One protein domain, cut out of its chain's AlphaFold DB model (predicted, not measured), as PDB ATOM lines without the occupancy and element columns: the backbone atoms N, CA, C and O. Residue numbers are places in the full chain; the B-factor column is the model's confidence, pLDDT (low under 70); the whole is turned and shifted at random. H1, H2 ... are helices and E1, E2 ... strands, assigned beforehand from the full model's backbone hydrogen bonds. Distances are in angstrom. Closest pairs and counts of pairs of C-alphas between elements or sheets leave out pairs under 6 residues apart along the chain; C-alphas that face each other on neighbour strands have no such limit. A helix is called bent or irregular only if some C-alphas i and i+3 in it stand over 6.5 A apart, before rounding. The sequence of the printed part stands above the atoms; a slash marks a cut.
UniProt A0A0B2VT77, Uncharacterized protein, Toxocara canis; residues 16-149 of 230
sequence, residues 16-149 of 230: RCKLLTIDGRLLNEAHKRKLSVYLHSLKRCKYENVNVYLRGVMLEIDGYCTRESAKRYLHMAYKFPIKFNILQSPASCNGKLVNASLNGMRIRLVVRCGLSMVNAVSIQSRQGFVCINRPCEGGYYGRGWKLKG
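Overview. This is residues 16 to 149 of the 230 residues of an uncharacterized protein of Toxocara canis (UniProt A0A0B2VT77). A small closed barrel of six antiparallel strands has helix H1 packed on its outside, with the short helix H2 next to H1. From the last strand, E6, a long tail with no named element, residues 114 to 149, leads away from the barrel, and its residues 143 to 149 stick out free. The printed part has 134 residues, with two named helices and six named strands in the order E1 H1 E2 E3 H2 E4 E5 E6, and its class is mixed, helices and strands. Round the ring run E1, E4, E3, E2, E5, E6 and back to E1. The whole is compact by its radius of gyration of the C-alphas, 16.2 A, yet elongated in outline, with spans of 51 by 31 by 26 A.

Along the chain. Find C-alpha 19 at (223.805, 185.525, 131.949); from there E1, residues 19 to 26, runs 21.7 A. The other strands of the barrel are E2, residues 49 to 55, E3, residues 58 to 64, E4, residues 78 to 84, E5, residues 92 to 103, 23.0 A long, and E6, residues 106 to 113, 21.8 A long, which ends at C-alpha 113 at (222.161, 183.044, 137.418). Look at Gly 95, where E5 bends by 109 degrees. H1, residues 30 to 44, starts at C-alpha 30 at (214.161, 160.948, 119.803) and runs 22.8 A; H2 is residues 68 to 74. Both helices are only just irregular: C-alphas 30 and 33 are 6.6 A apart, and C-alphas 69 and 72 are 6.7 A apart.

Arrangement. Go round the barrel by its N and O pairs within hydrogen-bond range: N 25 and O 83 between E1 and E4, 2.8 A; N 59 and O 80 between E4 and E3, 2.9 A; N 53 and O 60 in the hairpin E2 and E3, 2.9 A; N 52 and O 93 between E2 and E5, 2.9 A; N 101 and O 108 in the hairpin E5 and E6, 2.9 A; N 22 and O 109 between E6 and E1, 2.8 A. The pairing is staggered: E5 pairs with E2 over residues 92 to 95 and with E6 over residues 95 to 103. H1 is on the barrel, outside it, at a height of 8.0 A over the sheet; its closest C-alphas to E5 are Leu 39 and Ala 100, 7.0 A apart. H2 is on the barrel too, its closest C-alphas to E3 being Leu 74 and Gly 63, 6.0 A apart. H1 touches H2 with residues 38 to 44 alone, the closest C-alphas being Ser 41 and Ala 70, 6.0 A; they run opposite ways at a shallow tilt of 33 degrees, only just short of steep. In H1, 10 of 11 O i to N i+4 pairs are within range; in H2, 1 of 3, beside 3 of 4 O i to N i+3 pairs.

Size, cuts and confidence. The C-alphas farthest apart are those of Ser 69 and Arg 143, 52.6 A. The printed part has no cut, and no link is long. The mean pLDDT of the printed part is 70.5; in the B-factor column, 47 residues are under 70, among them 85 to 91 and 115 to 149.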
ATOM      1  N   ARG A  16     226.403 192.543 138.688       56.12
ATOM      2  CA  ARG A  16     225.402 192.205 137.672       56.12
ATOM      3  C   ARG A  16     225.195 190.701 137.623       56.12
ATOM      4  O   ARG A  16     226.153 189.932 137.535       56.12
ATOM      5  N   CYS A  17     223.926 190.298 137.613       60.34
ATOM      6  CA  CYS A  17     223.522 188.935 137.301       60.34
ATOM      7  C   CYS A  17     224.290 188.434 136.072       60.34
ATOM      8  O   CYS A  17     224.238 189.059 135.010       60.34
ATOM      9  N   LYS A  18     224.978 187.302 136.207       76.00
ATOM     10  CA  LYS A  18     225.647 186.669 135.073       76.00
ATOM     11  C   LYS A  18     224.594 185.959 134.226       76.00
ATOM     12  O   LYS A  18     223.811 185.157 134.734       76.00
ATOM     13  N   LEU A  19     224.568 186.278 132.936       77.94
ATOM     14  CA  LEU A  19     223.805 185.525 131.949       77.94
ATOM     15  C   LEU A  19     224.654 184.337 131.506       77.94
ATOM     16  O   LEU A  19     225.708 184.507 130.895       77.94
ATOM     17  N   LEU A  20     224.191 183.137 131.828       81.44
ATOM     18  CA  LEU A  20     224.745 181.899 131.317       81.44
ATOM     19  C   LEU A  20     224.032 181.543 130.016       81.44
ATOM     20  O   LEU A  20     222.826 181.301 130.013       81.44
ATOM     21  N   THR A  21     224.787 181.487 128.924       82.19
ATOM     22  CA  THR A  21     224.289 180.985 127.641       82.19
ATOM     23  C   THR A  21     224.856 179.592 127.399       82.19
ATOM     24  O   THR A  21     226.073 179.411 127.381       82.19
ATOM     25  N   ILE A  22     223.973 178.610 127.234       83.19
ATOM     26  CA  ILE A  22     224.315 177.227 126.901       83.19
ATOM     27  C   ILE A  22     223.846 176.980 125.473       83.19
ATOM     28  O   ILE A  22     222.643 176.906 125.219       83.19
ATOM     29  N   ASP A  23     224.805 176.841 124.564       85.81
ATOM     30  CA  ASP A  23     224.572 176.459 123.174       85.81
ATOM     31  C   ASP A  23     225.075 175.024 122.955       85.81
ATOM     32  O   ASP A  23     226.225 174.689 123.254       85.81
ATOM     33  N   GLY A  24     224.209 174.160 122.426       87.50
ATOM     34  CA  GLY A  24     224.531 172.755 122.192       87.50
ATOM     35  C   GLY A  24     223.751 172.142 121.036       87.50
ATOM     36  O   GLY A  24     222.807 172.726 120.504       87.50
ATOM     37  N   ARG A  25     224.147 170.933 120.638       89.88
ATOM     38  CA  ARG A  25     223.423 170.096 119.676       89.88
ATOM     39  C   ARG A  25     222.976 168.808 120.359       89.88
ATOM     40  O   ARG A  25     223.777 168.150 121.017       89.88
ATOM     41  N   LEU A  26     221.712 168.445 120.187       90.06
ATOM     42  CA  LEU A  26     221.177 167.156 120.619       90.06
ATOM     43  C   LEU A  26     221.895 166.018 119.892       90.06
ATOM     44  O   LEU A  26     222.132 166.105 118.686       90.06
ATOM     45  N   LEU A  27     222.222 164.953 120.622       89.56
ATOM     46  CA  LEU A  27     222.866 163.770 120.041       89.56
ATOM     47  C   LEU A  27     221.870 162.810 119.376       89.56
ATOM     48  O   LEU A  27     222.255 162.073 118.477       89.56
ATOM     49  N   ASN A  28     220.597 162.834 119.780       90.88
ATOM     50  CA  ASN A  28     219.571 161.932 119.262       90.88
ATOM     51  C   ASN A  28     218.241 162.676 119.048       90.88
ATOM     52  O   ASN A  28     217.789 163.437 119.908       90.88
ATOM     53  N   GLU A  29     217.618 162.461 117.887       91.38
ATOM     54  CA  GLU A  29     216.369 163.110 117.482       91.38
ATOM     55  C   GLU A  29     215.152 162.632 118.294       91.38
ATOM     56  O   GLU A  29     214.201 163.392 118.478       91.38
ATOM     57  N   ALA A  30     215.211 161.445 118.907       91.31
ATOM     58  CA  ALA A  30     214.161 160.948 119.803       91.31
ATOM     59  C   ALA A  30     213.895 161.892 120.995       91.31
ATOM     60  O   ALA A  30     212.762 162.017 121.467       91.31
ATOM     61  N   HIS A  31     214.921 162.617 121.457       90.06
ATOM     62  CA  HIS A  31     214.785 163.596 122.538       90.06
ATOM     63  C   HIS A  31     214.177 164.922 122.077       90.06
ATOM     64  O   HIS A  31     213.654 165.659 122.907       90.06
ATOM     65  N   LYS A  32     214.182 165.225 120.773       91.88
ATOM     66  CA  LYS A  32     213.714 166.506 120.222       91.88
ATOM     67  C   LYS A  32     212.249 166.772 120.561       91.88
ATOM     68  O   LYS A  32     211.942 167.839 121.082       91.88
ATOM     69  N   ARG A  33     211.363 165.791 120.331       91.69
ATOM     70  CA  ARG A  33     209.921 165.920 120.629       91.69
ATOM     71  C   ARG A  33     209.655 166.066 122.129       91.69
ATOM     72  O   ARG A  33     208.872 166.915 122.540       91.69
ATOM     73  N   LYS A  34     210.323 165.260 122.961       90.62
ATOM     74  CA  LYS A  34     210.162 165.317 124.424       90.62
ATOM     75  C   LYS A  34     210.672 166.648 124.986       90.62
ATOM     76  O   LYS A  34     209.979 167.289 125.772       90.62
ATOM     77  N   LEU A  35     211.833 167.100 124.520       90.56
ATOM     78  CA  LEU A  35     212.424 168.371 124.918       90.56
ATOM     79  C   LEU A  35     211.588 169.568 124.456       90.56
ATOM     80  O   LEU A  35     211.425 170.509 125.225       90.56
ATOM     81  N   SER A  36     211.037 169.558 123.238       91.62
ATOM     82  CA  SER A  36     210.192 170.664 122.771       91.62
ATOM     83  C   SER A  36     208.935 170.817 123.625       91.62
ATOM     84  O   SER A  36     208.578 171.939 123.979       91.62
ATOM     85  N   VAL A  37     208.302 169.701 124.009       90.81
ATOM     86  CA  VAL A  37     207.150 169.704 124.926       90.81
ATOM     87  C   VAL A  37     207.565 170.214 126.306       90.81
ATOM     88  O   VAL A  37     206.909 171.100 126.849       90.81
ATOM     89  N   TYR A  38     208.688 169.729 126.840       90.12
ATOM     90  CA  TYR A  38     209.213 170.157 128.137       90.12
ATOM     91  C   TYR A  38     209.530 171.663 128.174       90.12
ATOM     92  O   TYR A  38     209.066 172.378 129.063       90.12
ATOM     93  N   LEU A  39     210.247 172.180 127.169       89.69
ATOM     94  CA  LEU A  39     210.562 173.607 127.051       89.69
ATOM     95  C   LEU A  39     209.300 174.456 126.905       89.69
ATOM     96  O   LEU A  39     209.215 175.524 127.504       89.69
ATOM     97  N   HIS A  40     208.315 173.994 126.135       90.38
ATOM     98  CA  HIS A  40     207.041 174.690 125.985       90.38
ATOM     99  C   HIS A  40     206.270 174.770 127.314       90.38
ATOM    100  O   HIS A  40     205.745 175.832 127.658       90.38
ATOM    101  N   SER A  41     206.271 173.693 128.105       88.00
ATOM    102  CA  SER A  41     205.717 173.685 129.465       88.00
ATOM    103  C   SER A  41     206.464 174.647 130.396       88.00
ATOM    104  O   SER A  41     205.822 175.423 131.101       88.00
ATOM    105  N   LEU A  42     207.801 174.694 130.327       85.56
ATOM    106  CA  LEU A  42     208.604 175.678 131.065       85.56
ATOM    107  C   LEU A  42     208.236 177.126 130.704       85.56
ATOM    108  O   LEU A  42     208.125 177.962 131.601       85.56
ATOM    109  N   LYS A  43     207.987 177.429 129.418       86.56
ATOM    110  CA  LYS A  43     207.554 178.777 128.994       86.56
ATOM    111  C   LYS A  43     206.223 179.171 129.630       86.56
ATOM    112  O   LYS A  43     206.066 180.303 130.087       86.56
ATOM    113  N   ARG A  44     205.266 178.238 129.691       84.88
ATOM    114  CA  ARG A  44     203.937 178.468 130.295       84.88
ATOM    115  C   ARG A  44     203.999 178.742 131.800       84.88
ATOM    116  O   ARG A  44     203.109 179.410 132.327       84.88
ATOM    117  N   CYS A  45     205.052 178.274 132.463       81.25
ATOM    118  CA  CYS A  45     205.326 178.503 133.880       81.25
ATOM    119  C   CYS A  45     206.004 179.844 134.186       81.25
ATOM    120  O   CYS A  45     206.473 180.031 135.302       81.25
ATOM    121  N   LYS A  46     206.104 180.770 133.215       74.88
ATOM    122  CA  LYS A  46     206.780 182.074 133.381       74.88
ATOM    123  C   LYS A  46     208.195 181.967 133.984       74.88
ATOM    124  O   LYS A  46     208.674 182.909 134.612       74.88
ATOM    125  N   TYR A  47     208.873 180.844 133.734       65.69
ATOM    126  CA  TYR A  47     210.266 180.606 134.097       65.69
ATOM    127  C   TYR A  47     210.624 181.005 135.539       65.69
ATOM    128  O   TYR A  47     211.556 181.780 135.734       65.69
ATOM    129  N   GLU A  48     209.868 180.551 136.542       69.00
ATOM    130  CA  GLU A  48     210.058 181.006 137.929       69.00
ATOM    131  C   GLU A  48     211.454 180.664 138.466       69.00
ATOM    132  O   GLU A  48     212.222 181.587 138.721       69.00
ATOM    133  N   ASN A  49     211.827 179.382 138.530       77.31
ATOM    134  CA  ASN A  49     213.181 178.940 138.877       77.31
ATOM    135  C   ASN A  49     213.533 177.662 138.110       77.31
ATOM    136  O   ASN A  49     212.752 176.708 138.081       77.31
ATOM    137  N   VAL A  50     214.704 177.650 137.473       81.69
ATOM    138  CA  VAL A  50     215.216 176.489 136.742       81.69
ATOM    139  C   VAL A  50     216.650 176.222 137.179       81.69
ATOM    140  O   VAL A  50     217.534 177.073 137.056       81.69
ATOM    141  N   ASN A  51     216.882 175.005 137.647       83.25
ATOM    142  CA  ASN A  51     218.202 174.465 137.890       83.25
ATOM    143  C   ASN A  51     218.699 173.810 136.606       83.25
ATOM    144  O   ASN A  51     218.062 172.902 136.068       83.25
ATOM    145  N   VAL A  52     219.844 174.261 136.106       82.19
ATOM    146  CA  VAL A  52     220.491 173.639 134.952       82.19
ATOM    147  C   VAL A  52     221.837 173.085 135.388       82.19
ATOM    148  O   VAL A  52     222.716 173.830 135.830       82.19
ATOM    149  N   TYR A  53     221.998 171.773 135.247       84.06
ATOM    150  CA  TYR A  53     223.226 171.055 135.562       84.06
ATOM    151  C   TYR A  53     223.822 170.462 134.288       84.06
ATOM    152  O   TYR A  53     223.141 169.793 133.509       84.06
ATOM    153  N   LEU A  54     225.115 170.682 134.091       80.56
ATOM    154  CA  LEU A  54     225.898 170.097 133.015       80.56
ATOM    155  C   LEU A  54     226.836 169.048 133.623       80.56
ATOM    156  O   LEU A  54     227.824 169.381 134.276       80.56
ATOM    157  N   ARG A  55     226.518 167.765 133.431       80.81
ATOM    158  CA  ARG A  55     227.292 166.629 133.959       80.81
ATOM    159  C   ARG A  55     227.939 165.870 132.806       80.81
ATOM    160  O   ARG A  55     227.338 164.972 132.216       80.81
ATOM    161  N   GLY A  56     229.167 166.249 132.453       81.50
ATOM    162  CA  GLY A  56     229.845 165.693 131.282       81.50
ATOM    163  C   GLY A  56     229.054 166.006 130.011       81.50
ATOM    164  O   GLY A  56     228.808 167.170 129.732       81.50
ATOM    165  N   VAL A  57     228.624 164.979 129.271       81.81
ATOM    166  CA  VAL A  57     227.796 165.110 128.049       81.81
ATOM    167  C   VAL A  57     226.292 165.208 128.318       81.81
ATOM    168  O   VAL A  57     225.511 165.337 127.379       81.81
ATOM    169  N   MET A  58     225.865 165.121 129.578       83.69
ATOM    170  CA  MET A  58     224.451 165.140 129.951       83.69
ATOM    171  C   MET A  58     224.051 166.525 130.449       83.69
ATOM    172  O   MET A  58     224.659 167.062 131.375       83.69
ATOM    173  N   LEU A  59     223.000 167.081 129.850       85.75
ATOM    174  CA  LEU A  59     222.318 168.268 130.352       85.75
ATOM    175  C   LEU A  59     221.092 167.821 131.146       85.75
ATOM    176  O   LEU A  59     220.257 167.066 130.645       85.75
ATOM    177  N   GLU A  60     221.005 168.283 132.383       90.06
ATOM    178  CA  GLU A  60     219.885 168.058 133.286       90.06
ATOM    179  C   GLU A  60     219.213 169.401 133.561       90.06
ATOM    180  O   GLU A  60     219.851 170.344 134.033       90.06
ATOM    181  N   ILE A  61     217.931 169.493 133.217       88.12
ATOM    182  CA  ILE A  61     217.099 170.667 133.475       88.12
ATOM    183  C   ILE A  61     216.052 170.257 134.496       88.12
ATOM    184  O   ILE A  61     215.262 169.344 134.250       88.12
ATOM    185  N   ASP A  62     216.055 170.935 135.628       88.75
ATOM    186  CA  ASP A  62     215.107 170.743 136.711       88.75
ATOM    187  C   ASP A  62     214.358 172.061 136.925       88.75
ATOM    188  O   ASP A  62     214.930 173.077 137.319       88.75
ATOM    189  N   GLY A  63     213.090 172.076 136.528       83.88
ATOM    190  CA  GLY A  63     212.246 173.260 136.563       83.88
ATOM    191  C   GLY A  63     211.180 173.123 137.631       83.88
ATOM    192  O   GLY A  63     210.395 172.179 137.597       83.88
ATOM    193  N   TYR A  64     211.092 174.107 138.519       80.50
ATOM    194  CA  TYR A  64     209.992 174.195 139.468       80.50
ATOM    195  C   TYR A  64     208.881 175.079 138.898       80.50
ATOM    196  O   TYR A  64     209.145 176.143 138.332       80.50
ATOM    197  N   CYS A  65     207.630 174.642 139.036       82.50
ATOM    198  CA  CYS A  65     206.471 175.416 138.610       82.50
ATOM    199  C   CYS A  65     205.335 175.293 139.614       82.50
ATOM    200  O   CYS A  65     204.924 174.191 139.978       82.50
ATOM    201  N   THR A  66     204.804 176.443 140.008       79.81
ATOM    202  CA  THR A  66     203.677 176.572 140.938       79.81
ATOM    203  C   THR A  66     202.331 176.212 140.297       79.81
ATOM    204  O   THR A  66     201.414 175.779 140.989       79.81
ATOM    205  N   ARG A  67     202.195 176.317 138.965       80.38
ATOM    206  CA  ARG A  67     200.945 175.992 138.249       80.38
ATOM    207  C   ARG A  67     200.716 174.483 138.123       80.38
ATOM    208  O   ARG A  67     201.449 173.789 137.415       80.38
ATOM    209  N   GLU A  68     199.609 174.000 138.689       78.31
ATOM    210  CA  GLU A  68     199.210 172.582 138.673       78.31
ATOM    211  C   GLU A  68     199.136 171.961 137.269       78.31
ATOM    212  O   GLU A  68     199.556 170.820 137.066       78.31
ATOM    213  N   SER A  69     198.668 172.716 136.270       74.88
ATOM    214  CA  SER A  69     198.520 172.226 134.890       74.88
ATOM    215  C   SER A  69     199.848 171.859 134.219       74.88
ATOM    216  O   SER A  69     199.881 170.993 133.344       74.88
ATOM    217  N   ALA A  70     200.954 172.475 134.643       70.31
ATOM    218  CA  ALA A  70     202.293 172.198 134.128       70.31
ATOM    219  C   ALA A  70     203.110 171.277 135.047       70.31
ATOM    220  O   ALA A  70     204.071 170.651 134.592       70.31
ATOM    221  N   LYS A  71     202.691 171.130 136.308       74.81
ATOM    222  CA  LYS A  71     203.336 170.288 137.324       74.81
ATOM    223  C   LYS A  71     203.510 168.838 136.851       74.81
ATOM    224  O   LYS A  71     204.574 168.255 137.040       74.81
ATOM    225  N   ARG A  72     202.525 168.291 136.123       76.06
ATOM    226  CA  ARG A  72     202.579 166.929 135.543       76.06
ATOM    227  C   ARG A  72     203.767 166.686 134.605       76.06
ATOM    228  O   ARG A  72     204.235 165.559 134.514       76.06
ATOM    229  N   TYR A  73     204.262 167.721 133.926       75.25
ATOM    230  CA  TYR A  73     205.381 167.609 132.982       75.25
ATOM    231  C   TYR A  73     206.729 168.014 133.588       75.25
ATOM    232  O   TYR A  73     207.768 167.738 132.994       75.25
ATOM    233  N   LEU A  74     206.706 168.687 134.741       77.44
ATOM    234  CA  LEU A  74     207.876 169.292 135.382       77.44
ATOM    235  C   LEU A  74     208.311 168.571 136.661       77.44
ATOM    236  O   LEU A  74     209.347 168.900 137.217       77.44
ATOM    237  N   HIS A  75     207.564 167.557 137.103       68.19
ATOM    238  CA  HIS A  75     207.846 166.820 138.336       68.19
ATOM    239  C   HIS A  75     209.170 166.041 138.346       68.19
ATOM    240  O   HIS A  75     209.585 165.574 139.405       68.19
ATOM    241  N   MET A  76     209.813 165.865 137.190       78.62
ATOM    242  CA  MET A  76     211.068 165.133 137.067       78.62
ATOM    243  C   MET A  76     212.087 165.952 136.282       78.62
ATOM    244  O   MET A  76     211.769 166.521 135.233       78.62
ATOM    245  N   ALA A  77     213.326 165.956 136.771       85.88
ATOM    246  CA  ALA A  77     214.456 166.534 136.065       85.88
ATOM    247  C   ALA A  77     214.620 165.855 134.696       85.88
ATOM    248  O   ALA A  77     214.752 164.629 134.598       85.88
ATOM    249  N   TYR A  78     214.608 166.646 133.622       89.81
ATOM    250  CA  TYR A  78     214.752 166.127 132.269       89.81
ATOM    251  C   TYR A  78     216.232 166.049 131.897       89.81
ATOM    252  O   TYR A  78     216.926 167.064 131.830       89.81
ATOM    253  N   LYS A  79     216.707 164.825 131.647       91.38
ATOM    254  CA  LYS A  79     218.104 164.510 131.327       91.38
ATOM    255  C   LYS A  79     218.237 164.124 129.864       91.38
ATOM    256  O   LYS A  79     217.510 163.252 129.386       91.38
ATOM    257  N   PHE A  80     219.178 164.736 129.157       89.38
ATOM    258  CA  PHE A  80     219.437 164.392 127.763       89.38
ATOM    259  C   PHE A  80     220.891 164.651 127.350       89.38
ATOM    260  O   PHE A  80     221.528 165.583 127.847       89.38
ATOM    261  N   PRO A  81     221.423 163.833 126.426       86.50
ATOM    262  CA  PRO A  81     222.794 163.964 125.963       86.50
ATOM    263  C   PRO A  81     222.921 165.109 124.944       86.50
ATOM    264  O   PRO A  81     222.179 165.178 123.956       86.50
ATOM    265  N   ILE A  82     223.889 166.000 125.164       85.88
ATOM    266  CA  ILE A  82     224.204 167.124 124.280       85.88
ATOM    267  C   ILE A  82     225.688 167.166 123.922       85.88
ATOM    268  O   ILE A  82     226.570 166.879 124.729       85.88
ATOM    269  N   LYS A  83     225.967 167.600 122.696       84.88
ATOM    270  CA  LYS A  83     227.298 168.013 122.254       84.88
ATOM    271  C   LYS A  83     227.390 169.530 122.386       84.88
ATOM    272  O   LYS A  83     226.692 170.245 121.667       84.88
ATOM    273  N   PHE A  84     228.217 170.022 123.301       80.50
ATOM    274  CA  PHE A  84     228.437 171.453 123.533       80.50
ATOM    275  C   PHE A  84     229.874 171.844 123.190       80.50
ATOM    276  O   PHE A  84     230.779 171.008 123.196       80.50
ATOM    277  N   ASN A  85     230.078 173.123 122.881       69.75
ATOM    278  CA  ASN A  85     231.417 173.679 122.724       69.75
ATOM    279  C   ASN A  85     231.947 174.060 124.113       69.75
ATOM    280  O   ASN A  85     231.444 174.984 124.743       69.75
ATOM    281  N   ILE A  86     232.959 173.330 124.590       54.75
ATOM    282  CA  ILE A  86     233.475 173.343 125.978       54.75
ATOM    283  C   ILE A  86     234.138 174.678 126.375       54.75
ATOM    284  O   ILE A  86     234.501 174.880 127.529       54.75
ATOM    285  N   LEU A  87     234.271 175.629 125.451       56.22
ATOM    286  CA  LEU A  87     235.122 176.801 125.632       56.22
ATOM    287  C   LEU A  87     234.752 177.727 126.805       56.22
ATOM    288  O   LEU A  87     235.590 178.561 127.137       56.22
ATOM    289  N   GLN A  88     233.573 177.621 127.444       53.12
ATOM    290  CA  GLN A  88     233.210 178.574 128.509       53.12
ATOM    291  C   GLN A  88     232.058 178.215 129.470       53.12
ATOM    292  O   GLN A  88     231.597 179.094 130.199       53.12
ATOM    293  N   SER A  89     231.561 176.977 129.520       51.06
ATOM    294  CA  SER A  89     230.334 176.694 130.284       51.06
ATOM    295  C   SER A  89     230.612 176.311 131.752       51.06
ATOM    296  O   SER A  89     231.263 175.294 131.988       51.06
ATOM    297  N   PRO A  90     230.123 177.065 132.759       54.03
ATOM    298  CA  PRO A  90     230.056 176.583 134.140       54.03
ATOM    299  C   PRO A  90     229.247 175.278 134.235       54.03
ATOM    300  O   PRO A  90     228.280 175.087 133.497       54.03
ATOM    301  N   ALA A  91     229.641 174.388 135.153       66.25
ATOM    302  CA  ALA A  91     229.043 173.055 135.294       66.25
ATOM    303  C   ALA A  91     227.624 173.075 135.877       66.25
ATOM    304  O   ALA A  91     226.886 172.102 135.748       66.25
ATOM    305  N   SER A  92     227.213 174.166 136.522       72.31
ATOM    306  CA  SER A  92     225.853 174.320 137.025       72.31
ATOM    307  C   SER A  92     225.487 175.788 137.203       72.31
ATOM    308  O   SER A  92     226.332 176.641 137.483       72.31
ATOM    309  N   CYS A  93     224.207 176.087 137.020       77.81
ATOM    310  CA  CYS A  93     223.622 177.371 137.366       77.81
ATOM    311  C   CYS A  93     222.208 177.142 137.886       77.81
ATOM    312  O   CYS A  93     221.386 176.500 137.229       77.81
ATOM    313  N   ASN A  94     221.939 177.698 139.064       79.69
ATOM    314  CA  ASN A  94     220.588 177.892 139.561       79.69
ATOM    315  C   ASN A  94     220.184 179.336 139.261       79.69
ATOM    316  O   ASN A  94     220.901 180.287 139.607       79.69
ATOM    317  N   GLY A  95     219.065 179.509 138.572       84.50
ATOM    318  CA  GLY A  95     218.567 180.838 138.296       84.50
ATOM    319  C   GLY A  95     217.281 180.858 137.499       84.50
ATOM    320  O   GLY A  95     216.534 179.885 137.402       84.50
ATOM    321  N   LYS A  96     217.027 182.019 136.905       84.00
ATOM    322  CA  LYS A  96     215.824 182.254 136.120       84.00
ATOM    323  C   LYS A  96     216.094 181.949 134.655       84.00
ATOM    324  O   LYS A  96     216.960 182.583 134.050       84.00
ATOM    325  N   LEU A  97     215.357 181.018 134.054       84.38
ATOM    326  CA  LEU A  97     215.441 180.791 132.610       84.38
ATOM    327  C   LEU A  97     214.871 182.025 131.888       84.38
ATOM    328  O   LEU A  97     213.704 182.362 132.023       84.38
ATOM    329  N   VAL A  98     215.706 182.755 131.158       88.06
ATOM    330  CA  VAL A  98     215.298 183.977 130.443       88.06
ATOM    331  C   VAL A  98     214.769 183.620 129.067       88.06
ATOM    332  O   VAL A  98     213.754 184.150 128.622       88.06
ATOM    333  N   ASN A  99     215.474 182.724 128.381       89.25
ATOM    334  CA  ASN A  99     215.110 182.303 127.043       89.25
ATOM    335  C   ASN A  99     215.495 180.842 126.815       89.25
ATOM    336  O   ASN A  99     216.531 180.372 127.281       89.25
ATOM    337  N   ALA A 100     214.663 180.143 126.055       88.94
ATOM    338  CA  ALA A 100     214.936 178.807 125.569       88.94
ATOM    339  C   ALA A 100     214.420 178.679 124.138       88.94
ATOM    340  O   ALA A 100     213.243 178.936 123.852       88.94
ATOM    341  N   SER A 101     215.300 178.254 123.240       90.94
ATOM    342  CA  SER A 101     214.959 178.001 121.846       90.94
ATOM    343  C   SER A 101     215.546 176.680 121.383       90.94
ATOM    344  O   SER A 101     216.695 176.353 121.688       90.94
ATOM    345  N   LEU A 102     214.753 175.957 120.601       91.19
ATOM    346  CA  LEU A 102     215.156 174.741 119.922       91.19
ATOM    347  C   LEU A 102     215.001 174.980 118.420       91.19
ATOM    348  O   LEU A 102     213.881 175.158 117.946       91.19
ATOM    349  N   ASN A 103     216.111 175.019 117.686       92.88
ATOM    350  CA  ASN A 103     216.118 175.179 116.233       92.88
ATOM    351  C   ASN A 103     216.713 173.919 115.590       92.88
ATOM    352  O   ASN A 103     217.924 173.681 115.639       92.88
ATOM    353  N   GLY A 104     215.842 173.062 115.052       93.25
ATOM    354  CA  GLY A 104     216.217 171.732 114.581       93.25
ATOM    355  C   GLY A 104     216.784 170.881 115.720       93.25
ATOM    356  O   GLY A 104     216.055 170.492 116.631       93.25
ATOM    357  N   MET A 105     218.086 170.598 115.658       90.00
ATOM    358  CA  MET A 105     218.829 169.860 116.691       90.00
ATOM    359  C   MET A 105     219.663 170.770 117.601       90.00
ATOM    360  O   MET A 105     220.309 170.272 118.522       90.00
ATOM    361  N   ARG A 106     219.705 172.082 117.340       89.25
ATOM    362  CA  ARG A 106     220.436 173.042 118.173       89.25
ATOM    363  C   ARG A 106     219.546 173.539 119.304       89.25
ATOM    364  O   ARG A 106     218.434 174.003 119.061       89.25
ATOM    365  N   ILE A 107     220.066 173.467 120.521       89.25
ATOM    366  CA  ILE A 107     219.453 174.014 121.726       89.25
ATOM    367  C   ILE A 107     220.243 175.243 122.168       89.25
ATOM    368  O   ILE A 107     221.472 175.216 122.201       89.25
ATOM    369  N   ARG A 108     219.514 176.305 122.512       89.56
ATOM    370  CA  ARG A 108     220.044 177.497 123.171       89.56
ATOM    371  C   ARG A 108     219.232 177.764 124.425       89.56
ATOM    372  O   ARG A 108     218.014 177.946 124.340       89.56
ATOM    373  N   LEU A 109     219.905 177.800 125.568       87.44
ATOM    374  CA  LEU A 109     219.329 178.160 126.859       87.44
ATOM    375  C   LEU A 109     220.055 179.387 127.397       87.44
ATOM    376  O   LEU A 109     221.281 179.413 127.444       87.44
ATOM    377  N   VAL A 110     219.295 180.393 127.809       87.06
ATOM    378  CA  VAL A 110     219.811 181.600 128.450       87.06
ATOM    379  C   VAL A 110     219.254 181.633 129.860       87.06
ATOM    380  O   VAL A 110     218.055 181.833 130.047       87.06
ATOM    381  N   VAL A 111     220.116 181.427 130.849       83.75
ATOM    382  CA  VAL A 111     219.757 181.403 132.269       83.75
ATOM    383  C   VAL A 111     220.395 182.603 132.953       83.75
ATOM    384  O   VAL A 111     221.591 182.854 132.821       83.75
ATOM    385  N   ARG A 112     219.600 183.371 133.690       83.44
ATOM    386  CA  ARG A 112     220.081 184.447 134.553       83.44
ATOM    387  C   ARG A 112     220.406 183.848 135.914       83.44
ATOM    388  O   ARG A 112     219.495 183.582 136.695       83.44
ATOM    389  N   CYS A 113     221.689 183.627 136.167       80.75
ATOM    390  CA  CYS A 113     222.161 183.044 137.418       80.75
ATOM    391  C   CYS A 113     222.077 184.079 138.549       80.75
ATOM    392  O   CYS A 113     222.386 185.262 138.350       80.75
ATOM    393  N   GLY A 114     221.637 183.631 139.726       72.06
ATOM    394  CA  GLY A 114     221.611 184.452 140.937       72.06
ATOM    395  C   GLY A 114     223.014 184.741 141.481       72.06
ATOM    396  O   GLY A 114     223.986 184.068 141.137       72.06
ATOM    397  N   LEU A 115     223.113 185.737 142.369       59.50
ATOM    398  CA  LEU A 115     224.357 186.097 143.074       59.50
ATOM    399  C   LEU A 115     224.933 184.940 143.901       59.50
ATOM    400  O   LEU A 115     226.140 184.885 144.121       59.50
ATOM    401  N   SER A 116     224.080 184.009 144.326       52.44
ATOM    402  CA  SER A 116     224.448 182.870 145.160       52.44
ATOM    403  C   SER A 116     225.111 181.715 144.409       52.44
ATOM    404  O   SER A 116     225.604 180.811 145.075       52.44
ATOM    405  N   MET A 117     225.147 181.687 143.068       49.81
ATOM    406  CA  MET A 117     225.603 180.485 142.357       49.81
ATOM    407  C   MET A 117     226.319 180.763 141.036       49.81
ATOM    408  O   MET A 117     225.736 180.793 139.954       49.81
ATOM    409  N   VAL A 118     227.644 180.821 141.142       45.78
ATOM    410  CA  VAL A 118     228.537 180.146 140.195       45.78
ATOM    411  C   VAL A 118     229.331 179.148 141.034       45.78
ATOM    412  O   VAL A 118     230.478 179.408 141.388       45.78
ATOM    413  N   ASN A 119     228.694 178.047 141.450       43.94
ATOM    414  CA  ASN A 119     229.442 176.962 142.076       43.94
ATOM    415  C   ASN A 119     230.381 176.385 141.017       43.94
ATOM    416  O   ASN A 119     229.979 176.102 139.886       43.94
ATOM    417  N   ALA A 120     231.660 176.335 141.373       40.34
ATOM    418  CA  ALA A 120     232.733 175.976 140.476       40.34
ATOM    419  C   ALA A 120     232.491 174.619 139.811       40.34
ATOM    420  O   ALA A 120     231.929 173.692 140.391       40.34
ATOM    421  N   VAL A 121     232.957 174.543 138.570       41.59
ATOM    422  CA  VAL A 121     232.984 173.353 137.729       41.59
ATOM    423  C   VAL A 121     233.552 172.170 138.520       41.59
ATOM    424  O   VAL A 121     234.727 172.195 138.876       41.59
ATOM    425  N   SER A 122     232.753 171.128 138.765       38.31
ATOM    426  CA  SER A 122     233.297 169.813 139.097       38.31
ATOM    427  C   SER A 122     233.517 169.062 137.785       38.31
ATOM    428  O   SER A 122     232.585 168.724 137.056       38.31
ATOM    429  N   ILE A 123     234.783 168.866 137.423       38.53
ATOM    430  CA  ILE A 123     235.143 168.012 136.292       38.53
ATOM    431  C   ILE A 123     235.229 166.596 136.846       38.53
ATOM    432  O   ILE A 123     236.128 166.280 137.622       38.53
ATOM    433  N   GLN A 124     234.273 165.749 136.477       36.25
ATOM    434  CA  GLN A 124     234.300 164.337 136.837       36.25
ATOM    435  C   GLN A 124     235.323 163.626 135.940       36.25
ATOM    436  O   GLN A 124     235.046 163.307 134.785       36.25
ATOM    437  N   SER A 125     236.534 163.419 136.460       37.62
ATOM    438  CA  SER A 125     237.523 162.510 135.874       37.62
ATOM    439  C   SER A 125     237.281 161.091 136.399       37.62
ATOM    440  O   SER A 125     236.771 160.921 137.507       37.62
ATOM    441  N   ARG A 126     237.696 160.054 135.655       38.31
ATOM    442  CA  ARG A 126     237.654 158.642 136.103       38.31
ATOM    443  C   ARG A 126     238.432 158.378 137.410       38.31
ATOM    444  O   ARG A 126     238.355 157.275 137.932       38.31
ATOM    445  N   GLN A 127     239.174 159.362 137.923       35.19
ATOM    446  CA  GLN A 127     240.074 159.248 139.075       35.19
ATOM    447  C   GLN A 127     239.667 160.099 140.299       35.19
ATOM    448  O   GLN A 127     240.423 160.149 141.262       35.19
ATOM    449  N   GLY A 128     238.496 160.755 140.298       37.56
ATOM    450  CA  GLY A 128     237.980 161.493 141.466       37.56
ATOM    451  C   GLY A 128     237.522 162.930 141.181       37.56
ATOM    452  O   GLY A 128     237.614 163.419 140.054       37.56
ATOM    453  N   PHE A 129     236.984 163.585 142.219       36.16
ATOM    454  CA  PHE A 129     236.422 164.941 142.181       36.16
ATOM    455  C   PHE A 129     237.482 165.990 142.550       36.16
ATOM    456  O   PHE A 129     238.174 165.836 143.549       36.16
ATOM    457  N   VAL A 130     237.571 167.086 141.790       36.53
ATOM    458  CA  VAL A 130     238.397 168.256 142.144       36.53
ATOM    459  C   VAL A 130     237.507 169.498 142.126       36.53
ATOM    460  O   VAL A 130     236.958 169.837 141.076       36.53
ATOM    461  N   CYS A 131     237.344 170.171 143.273       38.03
ATOM    462  CA  CYS A 131     236.646 171.459 143.360       38.03
ATOM    463  C   CYS A 131     237.665 172.608 143.293       38.03
ATOM    464  O   CYS A 131     238.609 172.660 144.080       38.03
ATOM    465  N   ILE A 132     237.470 173.560 142.378       40.50
ATOM    466  CA  ILE A 132     238.330 174.743 142.234       40.50
ATOM    467  C   ILE A 132     237.550 175.954 142.771       40.50
ATOM    468  O   ILE A 132     236.867 176.610 141.994       40.50
ATOM    469  N   ASN A 133     237.632 176.214 144.087       34.16
ATOM    470  CA  ASN A 133     237.187 177.417 144.843       34.16
ATOM    471  C   ASN A 133     236.121 177.202 145.951       34.16
ATOM    472  O   ASN A 133     235.003 177.694 145.812       34.16
ATOM    473  N   ARG A 134     236.562 176.625 147.093       39.91
ATOM    474  CA  ARG A 134     235.968 176.506 148.467       39.91
ATOM    475  C   ARG A 134     235.613 175.074 148.919       39.91
ATOM    476  O   ARG A 134     235.519 174.203 148.058       39.91
ATOM    477  N   PRO A 135     235.636 174.798 150.250       31.92
ATOM    478  CA  PRO A 135     236.261 173.600 150.791       31.92
ATOM    479  C   PRO A 135     235.414 172.382 150.454       31.92
ATOM    480  O   PRO A 135     234.260 172.289 150.863       31.92
ATOM    481  N   CYS A 136     235.991 171.447 149.701       36.44
ATOM    482  CA  CYS A 136     235.448 170.102 149.671       36.44
ATOM    483  C   CYS A 136     235.748 169.513 151.062       36.44
ATOM    484  O   CYS A 136     236.890 169.146 151.348       36.44
ATOM    485  N   GLU A 137     234.761 169.469 151.953       33.03
ATOM    486  CA  GLU A 137     234.806 168.517 153.061       33.03
ATOM    487  C   GLU A 137     234.707 167.119 152.435       33.03
ATOM    488  O   GLU A 137     233.648 166.692 151.985       33.03
ATOM    489  N   GLY A 138     235.857 166.452 152.314       35.81
ATOM    490  CA  GLY A 138     235.979 165.079 151.820       35.81
ATOM    491  C   GLY A 138     236.348 164.960 150.337       35.81
ATOM    492  O   GLY A 138     235.491 164.998 149.458       35.81
ATOM    493  N   GLY A 139     237.631 164.728 150.045       31.75
ATOM    494  CA  GLY A 139     238.068 164.284 148.718       31.75
ATOM    495  C   GLY A 139     239.582 164.328 148.516       31.75
ATOM    496  O   GLY A 139     240.187 165.390 148.582       31.75
ATOM    497  N   TYR A 140     240.183 163.162 148.274       32.47
ATOM    498  CA  TYR A 140     241.619 162.923 148.090       32.47
ATOM    499  C   TYR A 140     242.257 163.773 146.971       32.47
ATOM    500  O   TYR A 140     241.809 163.746 145.826       32.47
ATOM    501  N   TYR A 141     243.378 164.439 147.274       36.44
ATOM    502  CA  TYR A 141     244.223 165.131 146.293       36.44
ATOM    503  C   TYR A 141     245.360 164.211 145.817       36.44
ATOM    504  O   TYR A 141     246.304 163.936 146.557       36.44
ATOM    505  N   GLY A 142     245.293 163.738 144.570       33.22
ATOM    506  CA  GLY A 142     246.403 163.041 143.907       33.22
ATOM    507  C   GLY A 142     247.464 164.016 143.374       33.22
ATOM    508  O   GLY A 142     247.130 165.034 142.762       33.22
ATOM    509  N   ARG A 143     248.752 163.704 143.590       31.84
ATOM    510  CA  ARG A 143     249.910 164.464 143.074       31.84
ATOM    511  C   ARG A 143     249.894 164.496 141.539       31.84
ATOM    512  O   ARG A 143     249.817 163.440 140.925       31.84
ATOM    513  N   GLY A 144     250.053 165.675 140.923       37.84
ATOM    514  CA  GLY A 144     250.463 165.762 139.509       37.84
ATOM    515  C   GLY A 144     249.788 166.799 138.605       37.84
ATOM    516  O   GLY A 144     250.167 166.896 137.442       37.84
ATOM    517  N   TRP A 145     248.834 167.605 139.075       34.06
ATOM    518  CA  TRP A 145     248.132 168.551 138.193       34.06
ATOM    519  C   TRP A 145     248.740 169.964 138.236       34.06
ATOM    520  O   TRP A 145     248.596 170.684 139.221       34.06
ATOM    521  N   LYS A 146     249.381 170.393 137.135       36.22
ATOM    522  CA  LYS A 146     249.660 171.815 136.849       36.22
ATOM    523  C   LYS A 146     248.393 172.455 136.272       36.22
ATOM    524  O   LYS A 146     248.034 172.202 135.124       36.22
ATOM    525  N   LEU A 147     247.722 173.296 137.058       38.19
ATOM    526  CA  LEU A 147     246.639 174.160 136.582       38.19
ATOM    527  C   LEU A 147     247.185 175.111 135.507       38.19
ATOM    528  O   LEU A 147     247.867 176.088 135.814       38.19
ATOM    529  N   LYS A 148     246.873 174.842 134.236       39.81
ATOM    530  CA  LYS A 148     247.065 175.791 133.132       39.81
ATOM    531  C   LYS A 148     245.957 176.845 133.225       39.81
ATOM    532  O   LYS A 148     244.962 176.793 132.510       39.81
ATOM    533  N   GLY A 149     246.077 177.733 134.211       39.12
ATOM    534  CA  GLY A 149     245.203 178.892 134.348       39.12
ATOM    535  C   GLY A 149     245.369 179.810 133.140       39.12
ATOM    536  O   GLY A 149     246.484 180.017 132.669       39.12
TER     537      GLY A 149